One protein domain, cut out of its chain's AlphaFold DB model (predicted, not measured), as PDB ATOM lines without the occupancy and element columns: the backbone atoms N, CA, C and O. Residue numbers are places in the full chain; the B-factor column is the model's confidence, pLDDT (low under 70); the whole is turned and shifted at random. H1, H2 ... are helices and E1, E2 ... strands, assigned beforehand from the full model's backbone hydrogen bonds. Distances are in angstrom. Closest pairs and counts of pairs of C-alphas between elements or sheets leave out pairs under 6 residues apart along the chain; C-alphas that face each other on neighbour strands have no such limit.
ATOM      1  N   ASN A  92      -4.913  17.428 -29.493       93.19
ATOM      2  CA  ASN A  92      -6.080  17.182 -30.346       93.19
ATOM      3  C   ASN A  92      -7.102  16.316 -29.598       93.19
ATOM      4  O   ASN A  92      -7.399  15.184 -29.983       93.19
ATOM      5  N   LEU A  93      -7.565  16.822 -28.456       87.69
ATOM      6  CA  LEU A  93      -8.453  16.110 -27.535       87.69
ATOM      7  C   LEU A  93      -9.901  16.587 -27.667       87.69
ATOM      8  O   LEU A  93     -10.175  17.647 -28.224       87.69
ATOM      9  N   ASP A  94     -10.837  15.786 -27.153       85.38
ATOM     10  CA  ASP A  94     -12.228  16.218 -27.044       85.38
ATOM     11  C   ASP A  94     -12.368  17.205 -25.880       85.38
ATOM     12  O   ASP A  94     -12.248  16.831 -24.714       85.38
ATOM     13  N   ILE A  95     -12.614  18.466 -26.221       85.94
ATOM     14  CA  ILE A  95     -12.836  19.551 -25.262       85.94
ATOM     15  C   ILE A  95     -14.320  19.805 -24.979       85.94
ATOM     16  O   ILE A  95     -14.653  20.718 -24.227       85.94
ATOM     17  N   ILE A  96     -15.228  19.054 -25.604       85.00
ATOM     18  CA  ILE A  96     -16.662  19.112 -25.302       85.00
ATOM     19  C   ILE A  96     -16.948  18.216 -24.094       85.00
ATOM     20  O   ILE A  96     -17.724  18.587 -23.212       85.00
ATOM     21  N   GLY A  97     -16.297  17.051 -24.043       82.81
ATOM     22  CA  GLY A  97     -16.380  16.123 -22.925       82.81
ATOM     23  C   GLY A  97     -15.788  16.673 -21.615       82.81
ATOM     24  O   GLY A  97     -14.880  17.509 -21.618       82.81
ATOM     25  N   PRO A  98     -16.259  16.175 -20.456       84.69
ATOM     26  CA  PRO A  98     -15.802  16.642 -19.149       84.69
ATOM     27  C   PRO A  98     -14.390  16.159 -18.795       84.69
ATOM     28  O   PRO A  98     -13.758  16.737 -17.916       84.69
ATOM     29  N   GLU A  99     -13.887  15.108 -19.449       88.38
ATOM     30  CA  GLU A  99     -12.591  14.493 -19.137       88.38
ATOM     31  C   GLU A  99     -11.436  15.489 -19.285       88.38
ATOM     32  O   GLU A  99     -10.598  15.615 -18.388       88.38
ATOM     33  N   PHE A 100     -11.435  16.255 -20.381       88.38
ATOM     34  CA  PHE A 100     -10.426  17.278 -20.620       88.38
ATOM     35  C   PHE A 100     -10.423  18.320 -19.497       88.38
ATOM     36  O   PHE A 100      -9.388  18.560 -18.875       88.38
ATOM     37  N   TRP A 101     -11.579  18.900 -19.175       86.69
ATOM     38  CA  TRP A 101     -11.682  19.937 -18.145       86.69
ATOM     39  C   TRP A 101     -11.449  19.399 -16.731       86.69
ATOM     40  O   TRP A 101     -10.892  20.100 -15.889       86.69
ATOM     41  N   GLY A 102     -11.808  18.140 -16.473       84.75
ATOM     42  CA  GLY A 102     -11.521  17.450 -15.218       84.75
ATOM     43  C   GLY A 102     -10.022  17.239 -14.994       84.75
ATOM     44  O   GLY A 102      -9.537  17.420 -13.879       84.75
ATOM     45  N   LYS A 103      -9.266  16.920 -16.051       86.56
ATOM     46  CA  LYS A 103      -7.805  16.763 -15.981       86.56
ATOM     47  C   LYS A 103      -7.069  18.103 -15.909       86.56
ATOM     48  O   LYS A 103      -6.041  18.207 -15.238       86.56
ATOM     49  N   HIS A 104      -7.601  19.132 -16.564       85.88
ATOM     50  CA  HIS A 104      -6.955  20.437 -16.698       85.88
ATOM     51  C   HIS A 104      -7.724  21.554 -15.974       85.88
ATOM     52  O   HIS A 104      -7.823  22.673 -16.471       85.88
ATOM     53  N   GLN A 105      -8.244  21.284 -14.769       83.44
ATOM     54  CA  GLN A 105      -9.018  22.264 -13.985       83.44
ATOM     55  C   GLN A 105      -8.279  23.591 -13.769       83.44
ATOM     56  O   GLN A 105      -8.900  24.643 -13.661       83.44
ATOM     57  N   TYR A 106      -6.947  23.553 -13.739       81.56
ATOM     58  CA  TYR A 106      -6.110  24.730 -13.552       81.56
ATOM     59  C   TYR A 106      -6.140  25.714 -14.741       81.56
ATOM     60  O   TYR A 106      -5.688  26.839 -14.572       81.56
ATOM     61  N   ILE A 107      -6.647  25.321 -15.920       82.75
ATOM     62  CA  ILE A 107      -6.816  26.228 -17.072       82.75
ATOM     63  C   ILE A 107      -7.840  27.319 -16.742       82.75
ATOM     64  O   ILE A 107      -7.661  28.470 -17.127       82.75
ATOM     65  N   LEU A 108      -8.901  26.949 -16.018       75.50
ATOM     66  CA  LEU A 108     -10.005  27.839 -15.654       75.50
ATOM     67  C   LEU A 108      -9.965  28.276 -14.181       75.50
ATOM     68  O   LEU A 108     -10.803  29.070 -13.766       75.50
ATOM     69  N   GLN A 109      -9.034  27.759 -13.366       65.75
ATOM     70  CA  GLN A 109      -8.933  28.171 -11.964       65.75
ATOM     71  C   GLN A 109      -8.358  29.581 -11.848       65.75
ATOM     72  O   GLN A 109      -7.226  29.849 -12.251       65.75
ATOM     73  N   GLU A 110      -9.134  30.450 -11.207       54.66
ATOM     74  CA  GLU A 110      -8.709  31.771 -10.770       54.66
ATOM     75  C   GLU A 110      -7.451  31.681  -9.892       54.66
ATOM     76  O   GLU A 110      -7.407  30.970  -8.880       54.66
ATOM     77  N   GLY A 111      -6.445  32.500 -10.199       47.22
ATOM     78  CA  GLY A 111      -5.600  33.009  -9.129       47.22
ATOM     79  C   GLY A 111      -6.508  33.768  -8.160       47.22
ATOM     80  O   GLY A 111      -7.165  34.719  -8.570       47.22
ATOM     81  N   LYS A 112      -6.590  33.335  -6.895       37.22
ATOM     82  CA  LYS A 112      -7.317  34.053  -5.834       37.22
ATOM     83  C   LYS A 112      -6.783  35.484  -5.721       37.22
ATOM     84  O   LYS A 112      -5.852  35.735  -4.958       37.22
ATOM     85  N   TYR A 113      -7.407  36.426  -6.410       40.84
ATOM     86  CA  TYR A 113      -7.201  37.847  -6.186       40.84
ATOM     87  C   TYR A 113      -8.507  38.418  -5.640       40.84
ATOM     88  O   TYR A 113      -9.525  38.480  -6.321       40.84
ATOM     89  N   ARG A 114      -8.490  38.762  -4.347       29.88
ATOM     90  CA  ARG A 114      -9.542  39.568  -3.718       29.88
ATOM     91  C   ARG A 114      -9.502  40.949  -4.365       29.88
ATOM     92  O   ARG A 114      -8.504  41.642  -4.204       29.88
ATOM     93  N   TYR A 115     -10.578  41.355  -5.025       41.25
ATOM     94  CA  TYR A 115     -10.727  42.728  -5.492       41.25
ATOM     95  C   TYR A 115     -11.649  43.505  -4.553       41.25
ATOM     96  O   TYR A 115     -12.763  43.077  -4.249       41.25
ATOM     97  N   GLU A 116     -11.164  44.656  -4.090       35.09
ATOM     98  CA  GLU A 116     -12.001  45.707  -3.523       35.09
ATOM     99  C   GLU A 116     -12.738  46.423  -4.658       35.09
ATOM    100  O   GLU A 116     -12.152  46.905  -5.626       35.09
ATOM    101  N   TYR A 117     -14.058  46.459  -4.531       40.81
ATOM    102  CA  TYR A 117     -14.985  46.984  -5.520       40.81
ATOM    103  C   TYR A 117     -14.953  48.519  -5.526       40.81
ATOM    104  O   TYR A 117     -15.680  49.149  -4.761       40.81
ATOM    105  N   VAL A 118     -14.155  49.160  -6.390       42.03
ATOM    106  CA  VAL A 118     -14.338  50.599  -6.659       42.03
ATOM    107  C   VAL A 118     -13.942  50.993  -8.092       42.03
ATOM    108  O   VAL A 118     -12.766  51.158  -8.389       42.03
ATOM    109  N   LYS A 119     -14.929  51.258  -8.962       43.62
ATOM    110  CA  LYS A 119     -15.235  52.593  -9.539       43.62
ATOM    111  C   LYS A 119     -16.035  52.524 -10.850       43.62
ATOM    112  O   LYS A 119     -15.626  51.909 -11.821       43.62
ATOM    113  N   LYS A 120     -17.140  53.280 -10.813       41.16
ATOM    114  CA  LYS A 120     -17.762  54.142 -11.836       41.16
ATOM    115  C   LYS A 120     -17.564  53.759 -13.311       41.16
ATOM    116  O   LYS A 120     -16.523  54.012 -13.908       41.16
ATOM    117  N   LEU A 127     -15.455  46.501 -22.352       57.88
ATOM    118  CA  LEU A 127     -16.081  45.223 -22.019       57.88
ATOM    119  C   LEU A 127     -16.226  45.118 -20.492       57.88
ATOM    120  O   LEU A 127     -15.270  45.448 -19.780       57.88
ATOM    121  N   PRO A 128     -17.373  44.647 -19.964       58.44
ATOM    122  CA  PRO A 128     -17.597  44.647 -18.525       58.44
ATOM    123  C   PRO A 128     -16.545  43.790 -17.816       58.44
ATOM    124  O   PRO A 128     -16.110  42.766 -18.357       58.44
ATOM    125  N   CYS A 129     -16.129  44.220 -16.625       58.22
ATOM    126  CA  CYS A 129     -15.197  43.473 -15.782       58.22
ATOM    127  C   CYS A 129     -15.770  42.091 -15.421       58.22
ATOM    128  O   CYS A 129     -16.990  41.933 -15.361       58.22
ATOM    129  N   CYS A 130     -14.890  41.118 -15.165       66.06
ATOM    130  CA  CYS A 130     -15.255  39.750 -14.768       66.06
ATOM    131  C   CYS A 130     -16.065  38.983 -15.833       66.06
ATOM    132  O   CYS A 130     -17.004  38.262 -15.517       66.06
ATOM    133  N   ASN A 131     -15.726  39.175 -17.111       75.19
ATOM    134  CA  ASN A 131     -16.262  38.379 -18.216       75.19
ATOM    135  C   ASN A 131     -15.126  37.765 -19.019       75.19
ATOM    136  O   ASN A 131     -14.157  38.463 -19.348       75.19
ATOM    137  N   TRP A 132     -15.307  36.501 -19.405       80.56
ATOM    138  CA  TRP A 132     -14.476  35.833 -20.399       80.56
ATOM    139  C   TRP A 132     -14.558  36.581 -21.726       80.56
ATOM    140  O   TRP A 132     -15.646  36.842 -22.240       80.56
ATOM    141  N   ILE A 133     -13.399  36.898 -22.296       86.56
ATOM    142  CA  ILE A 133     -13.311  37.463 -23.642       86.56
ATOM    143  C   ILE A 133     -12.860  36.346 -24.570       86.56
ATOM    144  O   ILE A 133     -11.840  35.704 -24.321       86.56
ATOM    145  N   VAL A 134     -13.612  36.125 -25.648       89.88
ATOM    146  CA  VAL A 134     -13.243  35.174 -26.698       89.88
ATOM    147  C   VAL A 134     -13.011  35.935 -27.993       89.88
ATOM    148  O   VAL A 134     -13.934  36.531 -28.545       89.88
ATOM    149  N   VAL A 135     -11.778  35.897 -28.490       91.31
ATOM    150  CA  VAL A 135     -11.401  36.479 -29.781       91.31
ATOM    151  C   VAL A 135     -11.305  35.360 -30.803       91.31
ATOM    152  O   VAL A 135     -10.467  34.470 -30.674       91.31
ATOM    153  N   ARG A 136     -12.156  35.405 -31.829       93.38
ATOM    154  CA  ARG A 136     -12.137  34.448 -32.940       93.38
ATOM    155  C   ARG A 136     -11.511  35.086 -34.170       93.38
ATOM    156  O   ARG A 136     -12.004  36.088 -34.677       93.38
ATOM    157  N   ILE A 137     -10.453  34.465 -34.662       91.31
ATOM    158  CA  ILE A 137      -9.755  34.821 -35.891       91.31
ATOM    159  C   ILE A 137     -10.123  33.778 -36.942       91.31
ATOM    160  O   ILE A 137     -10.013  32.579 -36.697       91.31
ATOM    161  N   SER A 138     -10.567  34.227 -38.111       89.50
ATOM    162  CA  SER A 138     -10.875  33.361 -39.250       89.50
ATOM    163  C   SER A 138     -10.125  33.859 -40.478       89.50
ATOM    164  O   SER A 138     -10.069  35.065 -40.730       89.50
ATOM    165  N   ALA A 139      -9.526  32.939 -41.231       84.31
ATOM    166  CA  ALA A 139      -8.827  33.286 -42.458       84.31
ATOM    167  C   ALA A 139      -9.823  33.762 -43.527       84.31
ATOM    168  O   ALA A 139     -10.702  33.019 -43.973       84.31
ATOM    169  N   CYS A 140      -9.665  35.011 -43.962       83.81
ATOM    170  CA  CYS A 140     -10.475  35.592 -45.026       83.81
ATOM    171  C   CYS A 140     -10.113  34.965 -46.380       83.81
ATOM    172  O   CYS A 140      -8.938  34.779 -46.686       83.81
ATOM    173  N   GLN A 141     -11.121  34.666 -47.207       84.88
ATOM    174  CA  GLN A 141     -10.946  34.087 -48.550       84.88
ATOM    175  C   GLN A 141     -10.098  32.799 -48.573       84.88
ATOM    176  O   GLN A 141      -9.355  32.552 -49.526       84.88
ATOM    177  N   PHE A 142     -10.237  31.963 -47.539       85.06
ATOM    178  CA  PHE A 142      -9.439  30.747 -47.378       85.06
ATOM    179  C   PHE A 142      -9.543  29.783 -48.568       85.06
ATOM    180  O   PHE A 142      -8.547  29.164 -48.924       85.06
ATOM    181  N   ASP A 143     -10.689  29.708 -49.253       83.94
ATOM    182  CA  ASP A 143     -10.842  28.857 -50.441       83.94
ATOM    183  C   ASP A 143      -9.844  29.232 -51.543       83.94
ATOM    184  O   ASP A 143      -9.112  28.376 -52.042       83.94
ATOM    185  N   LYS A 144      -9.739  30.531 -51.856       87.62
ATOM    186  CA  LYS A 144      -8.784  31.046 -52.847       87.62
ATOM    187  C   LYS A 144      -7.347  30.833 -52.390       87.62
ATOM    188  O   LYS A 144      -6.520  30.406 -53.186       87.62
ATOM    189  N   PHE A 145      -7.065  31.112 -51.118       88.81
ATOM    190  CA  PHE A 145      -5.741  30.911 -50.535       88.81
ATOM    191  C   PHE A 145      -5.306  29.442 -50.640       88.81
ATOM    192  O   PHE A 145      -4.227  29.149 -51.145       88.81
ATOM    193  N   SER A 146      -6.189  28.515 -50.265       89.94
ATOM    194  CA  SER A 146      -5.931  27.075 -50.322       89.94
ATOM    195  C   SER A 146      -5.690  26.577 -51.748       89.94
ATOM    196  O   SER A 146      -4.849  25.711 -51.954       89.94
ATOM    197  N   LEU A 147      -6.376  27.154 -52.742       88.88
ATOM    198  CA  LEU A 147      -6.169  26.822 -54.151       88.88
ATOM    199  C   LEU A 147      -4.813  27.331 -54.656       88.88
ATOM    200  O   LEU A 147      -4.079  26.583 -55.292       88.88
ATOM    201  N   ILE A 148      -4.467  28.586 -54.352       92.94
ATOM    202  CA  ILE A 148      -3.190  29.202 -54.755       92.94
ATOM    203  C   ILE A 148      -2.006  28.419 -54.182       92.94
ATOM    204  O   ILE A 148      -1.014  28.201 -54.874       92.94
ATOM    205  N   HIS A 149      -2.123  27.976 -52.933       91.38
ATOM    206  CA  HIS A 149      -1.076  27.232 -52.243       91.38
ATOM    207  C   HIS A 149      -1.190  25.708 -52.400       91.38
ATOM    208  O   HIS A 149      -0.394  24.995 -51.802       91.38
ATOM    209  N   SER A 150      -2.121  25.216 -53.228       91.75
ATOM    210  CA  SER A 150      -2.300  23.788 -53.538       91.75
ATOM    211  C   SER A 150      -2.463  22.900 -52.299       91.75
ATOM    212  O   SER A 150      -1.842  21.848 -52.202       91.75
ATOM    213  N   PHE A 151      -3.290  23.342 -51.352       91.44
ATOM    214  CA  PHE A 151      -3.536  22.604 -50.114       91.44
ATOM    215  C   PHE A 151      -4.173  21.247 -50.387       91.44
ATOM    216  O   PHE A 151      -5.095  21.138 -51.208       91.44
ATOM    217  N   ASP A 152      -3.770  20.259 -49.598       89.88
ATOM    218  CA  ASP A 152      -4.425  18.963 -49.590       89.88
ATOM    219  C   ASP A 152      -5.891  19.085 -49.146       89.88
ATOM    220  O   ASP A 152      -6.274  19.874 -48.273       89.88
ATOM    221  N   LYS A 153      -6.756  18.301 -49.797       87.06
ATOM    222  CA  LYS A 153      -8.193  18.230 -49.503       87.06
ATOM    223  C   LYS A 153      -8.566  16.822 -49.025       87.06
ATOM    224  O   LYS A 153      -8.141  15.848 -49.661       87.06
ATOM    225  N   PRO A 154      -9.401  16.686 -47.974       85.38
ATOM    226  CA  PRO A 154     -10.148  17.749 -47.281       85.38
ATOM    227  C   PRO A 154      -9.319  18.603 -46.309       85.38
ATOM    228  O   PRO A 154      -9.733  19.724 -46.020       85.38
ATOM    229  N   ASN A 155      -8.183  18.095 -45.830       87.25
ATOM    230  CA  ASN A 155      -7.354  18.732 -44.812       87.25
ATOM    231  C   ASN A 155      -5.887  18.744 -45.238       87.25
ATOM    232  O   ASN A 155      -5.411  17.774 -45.821       87.25
ATOM    233  N   ASP A 156      -5.186  19.814 -44.865       90.94
ATOM    234  CA  ASP A 156      -3.753  19.986 -45.092       90.94
ATOM    235  C   ASP A 156      -3.029  20.042 -43.740       90.94
ATOM    236  O   ASP A 156      -3.252  20.945 -42.924       90.94
ATOM    237  N   GLU A 157      -2.188  19.041 -43.478       92.19
ATOM    238  CA  GLU A 157      -1.473  18.900 -42.206       92.19
ATOM    239  C   GLU A 157      -0.467  20.035 -41.981       92.19
ATOM    240  O   GLU A 157      -0.320  20.526 -40.857       92.19
ATOM    241  N   THR A 158       0.190  20.496 -43.047       93.25
ATOM    242  CA  THR A 158       1.208  21.549 -42.973       93.25
ATOM    243  C   THR A 158       0.564  22.885 -42.622       93.25
ATOM    244  O   THR A 158       1.043  23.600 -41.740       93.25
ATOM    245  N   ALA A 159      -0.564  23.205 -43.256       91.94
ATOM    246  CA  ALA A 159      -1.326  24.414 -42.980       91.94
ATOM    247  C   ALA A 159      -1.858  24.448 -41.542       91.94
ATOM    248  O   ALA A 159      -1.744  25.466 -40.857       91.94
ATOM    249  N   LEU A 160      -2.402  23.330 -41.057       92.50
ATOM    250  CA  LEU A 160      -2.895  23.230 -39.683       92.50
ATOM    251  C   LEU A 160      -1.752  23.288 -38.661       92.50
ATOM    252  O   LEU A 160      -1.883  23.945 -37.627       92.50
ATOM    253  N   SER A 161      -0.608  22.674 -38.966       93.62
ATOM    254  CA  SER A 161       0.599  22.767 -38.137       93.62
ATOM    255  C   SER A 161       1.114  24.203 -38.048       93.62
ATOM    256  O   SER A 161       1.458  24.668 -36.960       93.62
ATOM    257  N   LEU A 162       1.085  24.944 -39.160       93.75
ATOM    258  CA  LEU A 162       1.412  26.368 -39.181       93.75
ATOM    259  C   LEU A 162       0.448  27.178 -38.306       93.75
ATOM    260  O   LEU A 162       0.899  27.978 -37.488       93.75
ATOM    261  N   MET A 163      -0.864  26.942 -38.417       93.50
ATOM    262  CA  MET A 163      -1.859  27.614 -37.571       93.50
ATOM    263  C   MET A 163      -1.641  27.328 -36.081       93.50
ATOM    264  O   MET A 163      -1.732  28.241 -35.260       93.50
ATOM    265  N   ASN A 164      -1.297  26.091 -35.724       94.75
ATOM    266  CA  ASN A 164      -0.988  25.705 -34.346       94.75
ATOM    267  C   ASN A 164       0.290  26.363 -33.820       94.75
ATOM    268  O   ASN A 164       0.328  26.805 -32.668       94.75
ATOM    269  N   ALA A 165       1.321  26.480 -34.658       95.50
ATOM    270  CA  ALA A 165       2.534  27.212 -34.315       95.50
ATOM    271  C   ALA A 165       2.235  28.703 -34.095       95.50
ATOM    272  O   ALA A 165       2.645  29.270 -33.084       95.50
ATOM    273  N   SER A 166       1.446  29.328 -34.976       94.94
ATOM    274  CA  SER A 166       1.008  30.720 -34.808       94.94
ATOM    275  C   SER A 166       0.190  30.920 -33.529       94.94
ATOM    276  O   SER A 166       0.414  31.887 -32.805       94.94
ATOM    277  N   ALA A 167      -0.719  29.998 -33.206       95.25
ATOM    278  CA  ALA A 167      -1.501  30.053 -31.973       95.25
ATOM    279  C   ALA A 167      -0.632  29.905 -30.714       95.25
ATOM    280  O   ALA A 167      -0.865  30.588 -29.717       95.25
ATOM    281  N   SER A 168       0.400  29.061 -30.776       95.12
ATOM    282  CA  SER A 168       1.369  28.914 -29.687       95.12
ATOM    283  C   SER A 168       2.144  30.214 -29.464       95.12
ATOM    284  O   SER A 168       2.201  30.697 -28.337       95.12
ATOM    285  N   LEU A 169       2.628  30.851 -30.536       95.56
ATOM    286  CA  LEU A 169       3.300  32.155 -30.467       95.56
ATOM    287  C   LEU A 169       2.384  33.261 -29.923       95.56
ATOM    288  O   LEU A 169       2.826  34.091 -29.133       95.56
ATOM    289  N   MET A 170       1.096  33.254 -30.281       93.56
ATOM    290  CA  MET A 170       0.113  34.179 -29.702       93.56
ATOM    291  C   MET A 170      -0.005  33.997 -28.185       93.56
ATOM    292  O   MET A 170      -0.031  34.978 -27.447       93.56
ATOM    293  N   MET A 171      -0.029  32.756 -27.696       92.81
ATOM    294  CA  MET A 171      -0.029  32.492 -26.255       92.81
ATOM    295  C   MET A 171       1.300  32.853 -25.579       92.81
ATOM    296  O   MET A 171       1.303  33.203 -24.401       92.81
ATOM    297  N   GLU A 172       2.434  32.792 -26.275       90.38
ATOM    298  CA  GLU A 172       3.706  33.300 -25.740       90.38
ATOM    299  C   GLU A 172       3.683  34.825 -25.603       90.38
ATOM    300  O   GLU A 172       4.088  35.361 -24.572       90.38
ATOM    301  N   GLN A 173       3.170  35.515 -26.622       91.38
ATOM    302  CA  GLN A 173       3.127  36.974 -26.674       91.38
ATOM    303  C   GLN A 173       2.087  37.579 -25.720       91.38
ATOM    304  O   GLN A 173       2.315  38.660 -25.176       91.38
ATOM    305  N   PHE A 174       0.959  36.896 -25.507       89.94
ATOM    306  CA  PHE A 174      -0.148  37.366 -24.675       89.94
ATOM    307  C   PHE A 174      -0.406  36.389 -23.512       89.94
ATOM    308  O   PHE A 174      -1.196  35.448 -23.647       89.94
ATOM    309  N   PRO A 175       0.228  36.611 -22.342       87.94
ATOM    310  CA  PRO A 175       0.060  35.771 -21.153       87.94
ATOM    311  C   PRO A 175      -1.396  35.609 -20.705       87.94
ATOM    312  O   PRO A 175      -1.779  34.536 -20.241       87.94
ATOM    313  N   ASP A 176      -2.204  36.649 -20.913       87.94
ATOM    314  CA  ASP A 176      -3.622  36.720 -20.563       87.94
ATOM    315  C   ASP A 176      -4.506  35.738 -21.343       87.94
ATOM    316  O   ASP A 176      -5.618  35.442 -20.900       87.94
ATOM    317  N   ILE A 177      -4.034  35.214 -22.482       91.44
ATOM    318  CA  ILE A 177      -4.704  34.116 -23.182       91.44
ATOM    319  C   ILE A 177      -4.493  32.847 -22.365       91.44
ATOM    320  O   ILE A 177      -3.364  32.378 -22.221       91.44
ATOM    321  N   ILE A 178      -5.575  32.264 -21.858       91.12
ATOM    322  CA  ILE A 178      -5.531  31.057 -21.023       91.12
ATOM    323  C   ILE A 178      -5.749  29.772 -21.824       91.12
ATOM    324  O   ILE A 178      -5.262  28.710 -21.439       91.12
ATOM    325  N   PHE A 179      -6.452  29.872 -22.952       93.88
ATOM    326  CA  PHE A 179      -6.834  28.734 -23.776       93.88
ATOM    327  C   PHE A 179      -7.062  29.172 -25.225       93.88
ATOM    328  O   PHE A 179      -7.599  30.250 -25.479       93.88
ATOM    329  N   GLY A 180      -6.685  28.326 -26.173       94.94
ATOM    330  CA  GLY A 180      -6.939  28.490 -27.595       94.94
ATOM    331  C   GLY A 180      -7.545  27.223 -28.189       94.94
ATOM    332  O   GLY A 180      -7.170  26.116 -27.813       94.94
ATOM    333  N   TYR A 181      -8.461  27.375 -29.138       95.00
ATOM    334  CA  TYR A 181      -9.020  26.270 -29.908       95.00
ATOM    335  C   TYR A 181      -9.105  26.619 -31.391       95.00
ATOM    336  O   TYR A 181      -9.755  27.596 -31.766       95.00
ATOM    337  N   GLY A 182      -8.465  25.804 -32.220       92.75
ATOM    338  CA  GLY A 182      -8.456  25.910 -33.667       92.75
ATOM    339  C   GLY A 182      -9.188  24.757 -34.331       92.75
ATOM    340  O   GLY A 182      -9.060  23.600 -33.930       92.75
ATOM    341  N   PHE A 183      -9.936  25.069 -35.383       89.06
ATOM    342  CA  PHE A 183     -10.578  24.071 -36.227       89.06
ATOM    343  C   PHE A 183     -10.642  24.580 -37.663       89.06
ATOM    344  O   PHE A 183     -11.138  25.677 -37.894       89.06
ATOM    345  N   SER A 184     -10.205  23.784 -38.643       86.50
ATOM    346  CA  SER A 184     -10.156  24.216 -40.047       86.50
ATOM    347  C   SER A 184      -9.357  25.527 -40.204       86.50
ATOM    348  O   SER A 184      -8.181  25.569 -39.862       86.50
ATOM    349  N   ASN A 185      -9.985  26.601 -40.685       85.81
ATOM    350  CA  ASN A 185      -9.377  27.889 -41.012       85.81
ATOM    351  C   ASN A 185      -9.586  28.969 -39.936       85.81
ATOM    352  O   ASN A 185      -9.437  30.163 -40.214       85.81
ATOM    353  N   GLU A 186      -9.970  28.576 -38.723       90.62
ATOM    354  CA  GLU A 186     -10.233  29.499 -37.622       90.62
ATOM    355  C   GLU A 186      -9.567  29.086 -36.315       90.62
ATOM    356  O   GLU A 186      -9.349  27.906 -36.046       90.62
ATOM    357  N   TYR A 187      -9.285  30.095 -35.491       93.75
ATOM    358  CA  TYR A 187      -8.779  29.961 -34.133       93.75
ATOM    359  C   TYR A 187      -9.552  30.872 -33.191       93.75
ATOM    360  O   TYR A 187      -9.799  32.033 -33.500       93.75
ATOM    361  N   SER A 188      -9.917  30.355 -32.028       94.75
ATOM    362  CA  SER A 188     -10.548  31.112 -30.950       94.75
ATOM    363  C   SER A 188      -9.616  31.150 -29.752       94.75
ATOM    364  O   SER A 188      -9.117  30.107 -29.342       94.75
ATOM    365  N   PHE A 189      -9.395  32.329 -29.187       94.94
ATOM    366  CA  PHE A 189      -8.555  32.550 -28.014       94.94
ATOM    367  C   PHE A 189      -9.404  33.079 -26.869       94.94
ATOM    368  O   PHE A 189     -10.150  34.041 -27.039       94.94
ATOM    369  N   VAL A 190      -9.283  32.447 -25.709       92.06
ATOM    370  CA  VAL A 190      -9.983  32.798 -24.477       92.06
ATOM    371  C   VAL A 190      -9.015  33.548 -23.575       92.06
ATOM    372  O   VAL A 190      -7.958  33.024 -23.218       92.06
ATOM    373  N   PHE A 191      -9.382  34.766 -23.203       89.88
ATOM    374  CA  PHE A 191      -8.629  35.592 -22.269       89.88
ATOM    375  C   PHE A 191      -9.201  35.463 -20.861       89.88
ATOM    376  O   PHE A 191     -10.416  35.341 -20.694       89.88
ATOM    377  N   GLN A 192      -8.327  35.543 -19.858       85.62
ATOM    378  CA  GLN A 192      -8.714  35.593 -18.449       85.62
ATOM    379  C   GLN A 192      -9.704  36.734 -18.169       85.62
ATOM    380  O   GLN A 192      -9.581  37.832 -18.714       85.62
ATOM    381  N   GLU A 193     -10.684  36.494 -17.298       78.00
ATOM    382  CA  GLU A 193     -11.768  37.450 -17.038       78.00
ATOM    383  C   GLU A 193     -11.275  38.815 -16.527       78.00
ATOM    384  O   GLU A 193     -11.865  39.856 -16.833       78.00
ATOM    385  N   ASN A 194     -10.174  38.804 -15.772       72.44
ATOM    386  CA  ASN A 194      -9.527  39.968 -15.173       72.44
ATOM    387  C   ASN A 194      -8.500  40.643 -16.093       72.44
ATOM    388  O   ASN A 194      -7.753  41.499 -15.625       72.44
ATOM    389  N   THR A 195      -8.432  40.274 -17.377       79.06
ATOM    390  CA  THR A 195      -7.515  40.935 -18.307       79.06
ATOM    391  C   THR A 195      -7.825  42.431 -18.392       79.06
ATOM    392  O   THR A 195      -8.975  42.840 -18.595       79.06
ATOM    393  N   GLU A 196      -6.781  43.244 -18.248       77.25
ATOM    394  CA  GLU A 196      -6.799  44.690 -18.501       77.25
ATOM    395  C   GLU A 196      -6.130  45.033 -19.839       77.25
ATOM    396  O   GLU A 196      -5.884  46.205 -20.139       77.25
ATOM    397  N   LEU A 197      -5.821  44.014 -20.653       75.00
ATOM    398  CA  LEU A 197      -5.147  44.181 -21.932       75.00
ATOM    399  C   LEU A 197      -5.911  45.192 -22.796       75.00
ATOM    400  O   LEU A 197      -7.131  45.108 -22.950       75.00
ATOM    401  N   TYR A 198      -5.187  46.194 -23.303       73.44
ATOM    402  CA  TYR A 198      -5.745  47.327 -24.052       73.44
ATOM    403  C   TYR A 198      -6.943  48.016 -23.370       73.44
ATOM    404  O   TYR A 198      -7.838  48.520 -24.040       73.44
TER     405      TYR A 198
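Overview. This is residues 92 to 120 and 127 to 198 of the 203 residues of the protein "tRNA(His) guanylyltransferase" of Aegilops tauschii subsp. strangulata (UniProt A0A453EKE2). A small antiparallel wall of three strands has one long helix, H3, over one face and running along the strands; the other face bears no named helix. The short H2 lies past one end of the sheet, and residues 96 to 105, with H1, and 114 to 120 stick out. The 101 printed residues hold three named helices and three named strands, in the order H1 E1 H2 H3 E2 E3; the sheet runs E1, E3, E2. The class is mixed, with 49 residues in named elements, under half; the whole is loose, with a radius of gyration of the C-alphas of 17.1 A, and elongated, spanning 55 by 34 by 21 A.

Arrangement. The inner strand E3, residues 186 to 191, is antiparallel to E1, residues 133 to 138, at 164 degrees, with N 137 and O 187 2.8 A apart. It forms a hairpin with E2, residues 177 to 183, where N 188 and O 181 are 2.8 A apart. H3, residues 157 to 173, is on the sheet at a height of 9.7 A, over E2 and only just over E3, on which 3 of its C-alphas fall; it runs along the strands, at 12 degrees to E2 on the local plane. The closest C-alphas of H3 and E2, Met 171 and Ile 177, are 5.8 A apart. E1, H2, H3 and E2 form a split strand-helix-strand unit, two strands running the same way with E3 between them, its crossover right-handed; H2 is residues 142 to 148. H2 is not on the sheet and is apart from H3. H1, residues 98 to 103, is not on the sheet either. In H1, H2 and H3 every O i to N i+4 pair is within hydrogen-bond range.

Along the chain. H3 is 24.3 A long, E2 17.5 A, E3 16.6 A, E1 16.3 A, H2 9.8 A and H1 8.6 A. H1 begins at C-alpha 98 (-15.802, 16.642, -19.149), and E3 ends at C-alpha 191 (-8.629, 35.592, -22.269).

Size, cuts and confidence. The C-alphas of Glu 116 and Ser 150, the two farthest apart, are 55.5 A from each other. Residues 121 to 126 are not printed, and C-alphas 120 and 127 are 13.6 A apart across this cut. Of the links printed whole, none is long. Residues 109 to 120 and 127 to 130 have pLDDT under 70.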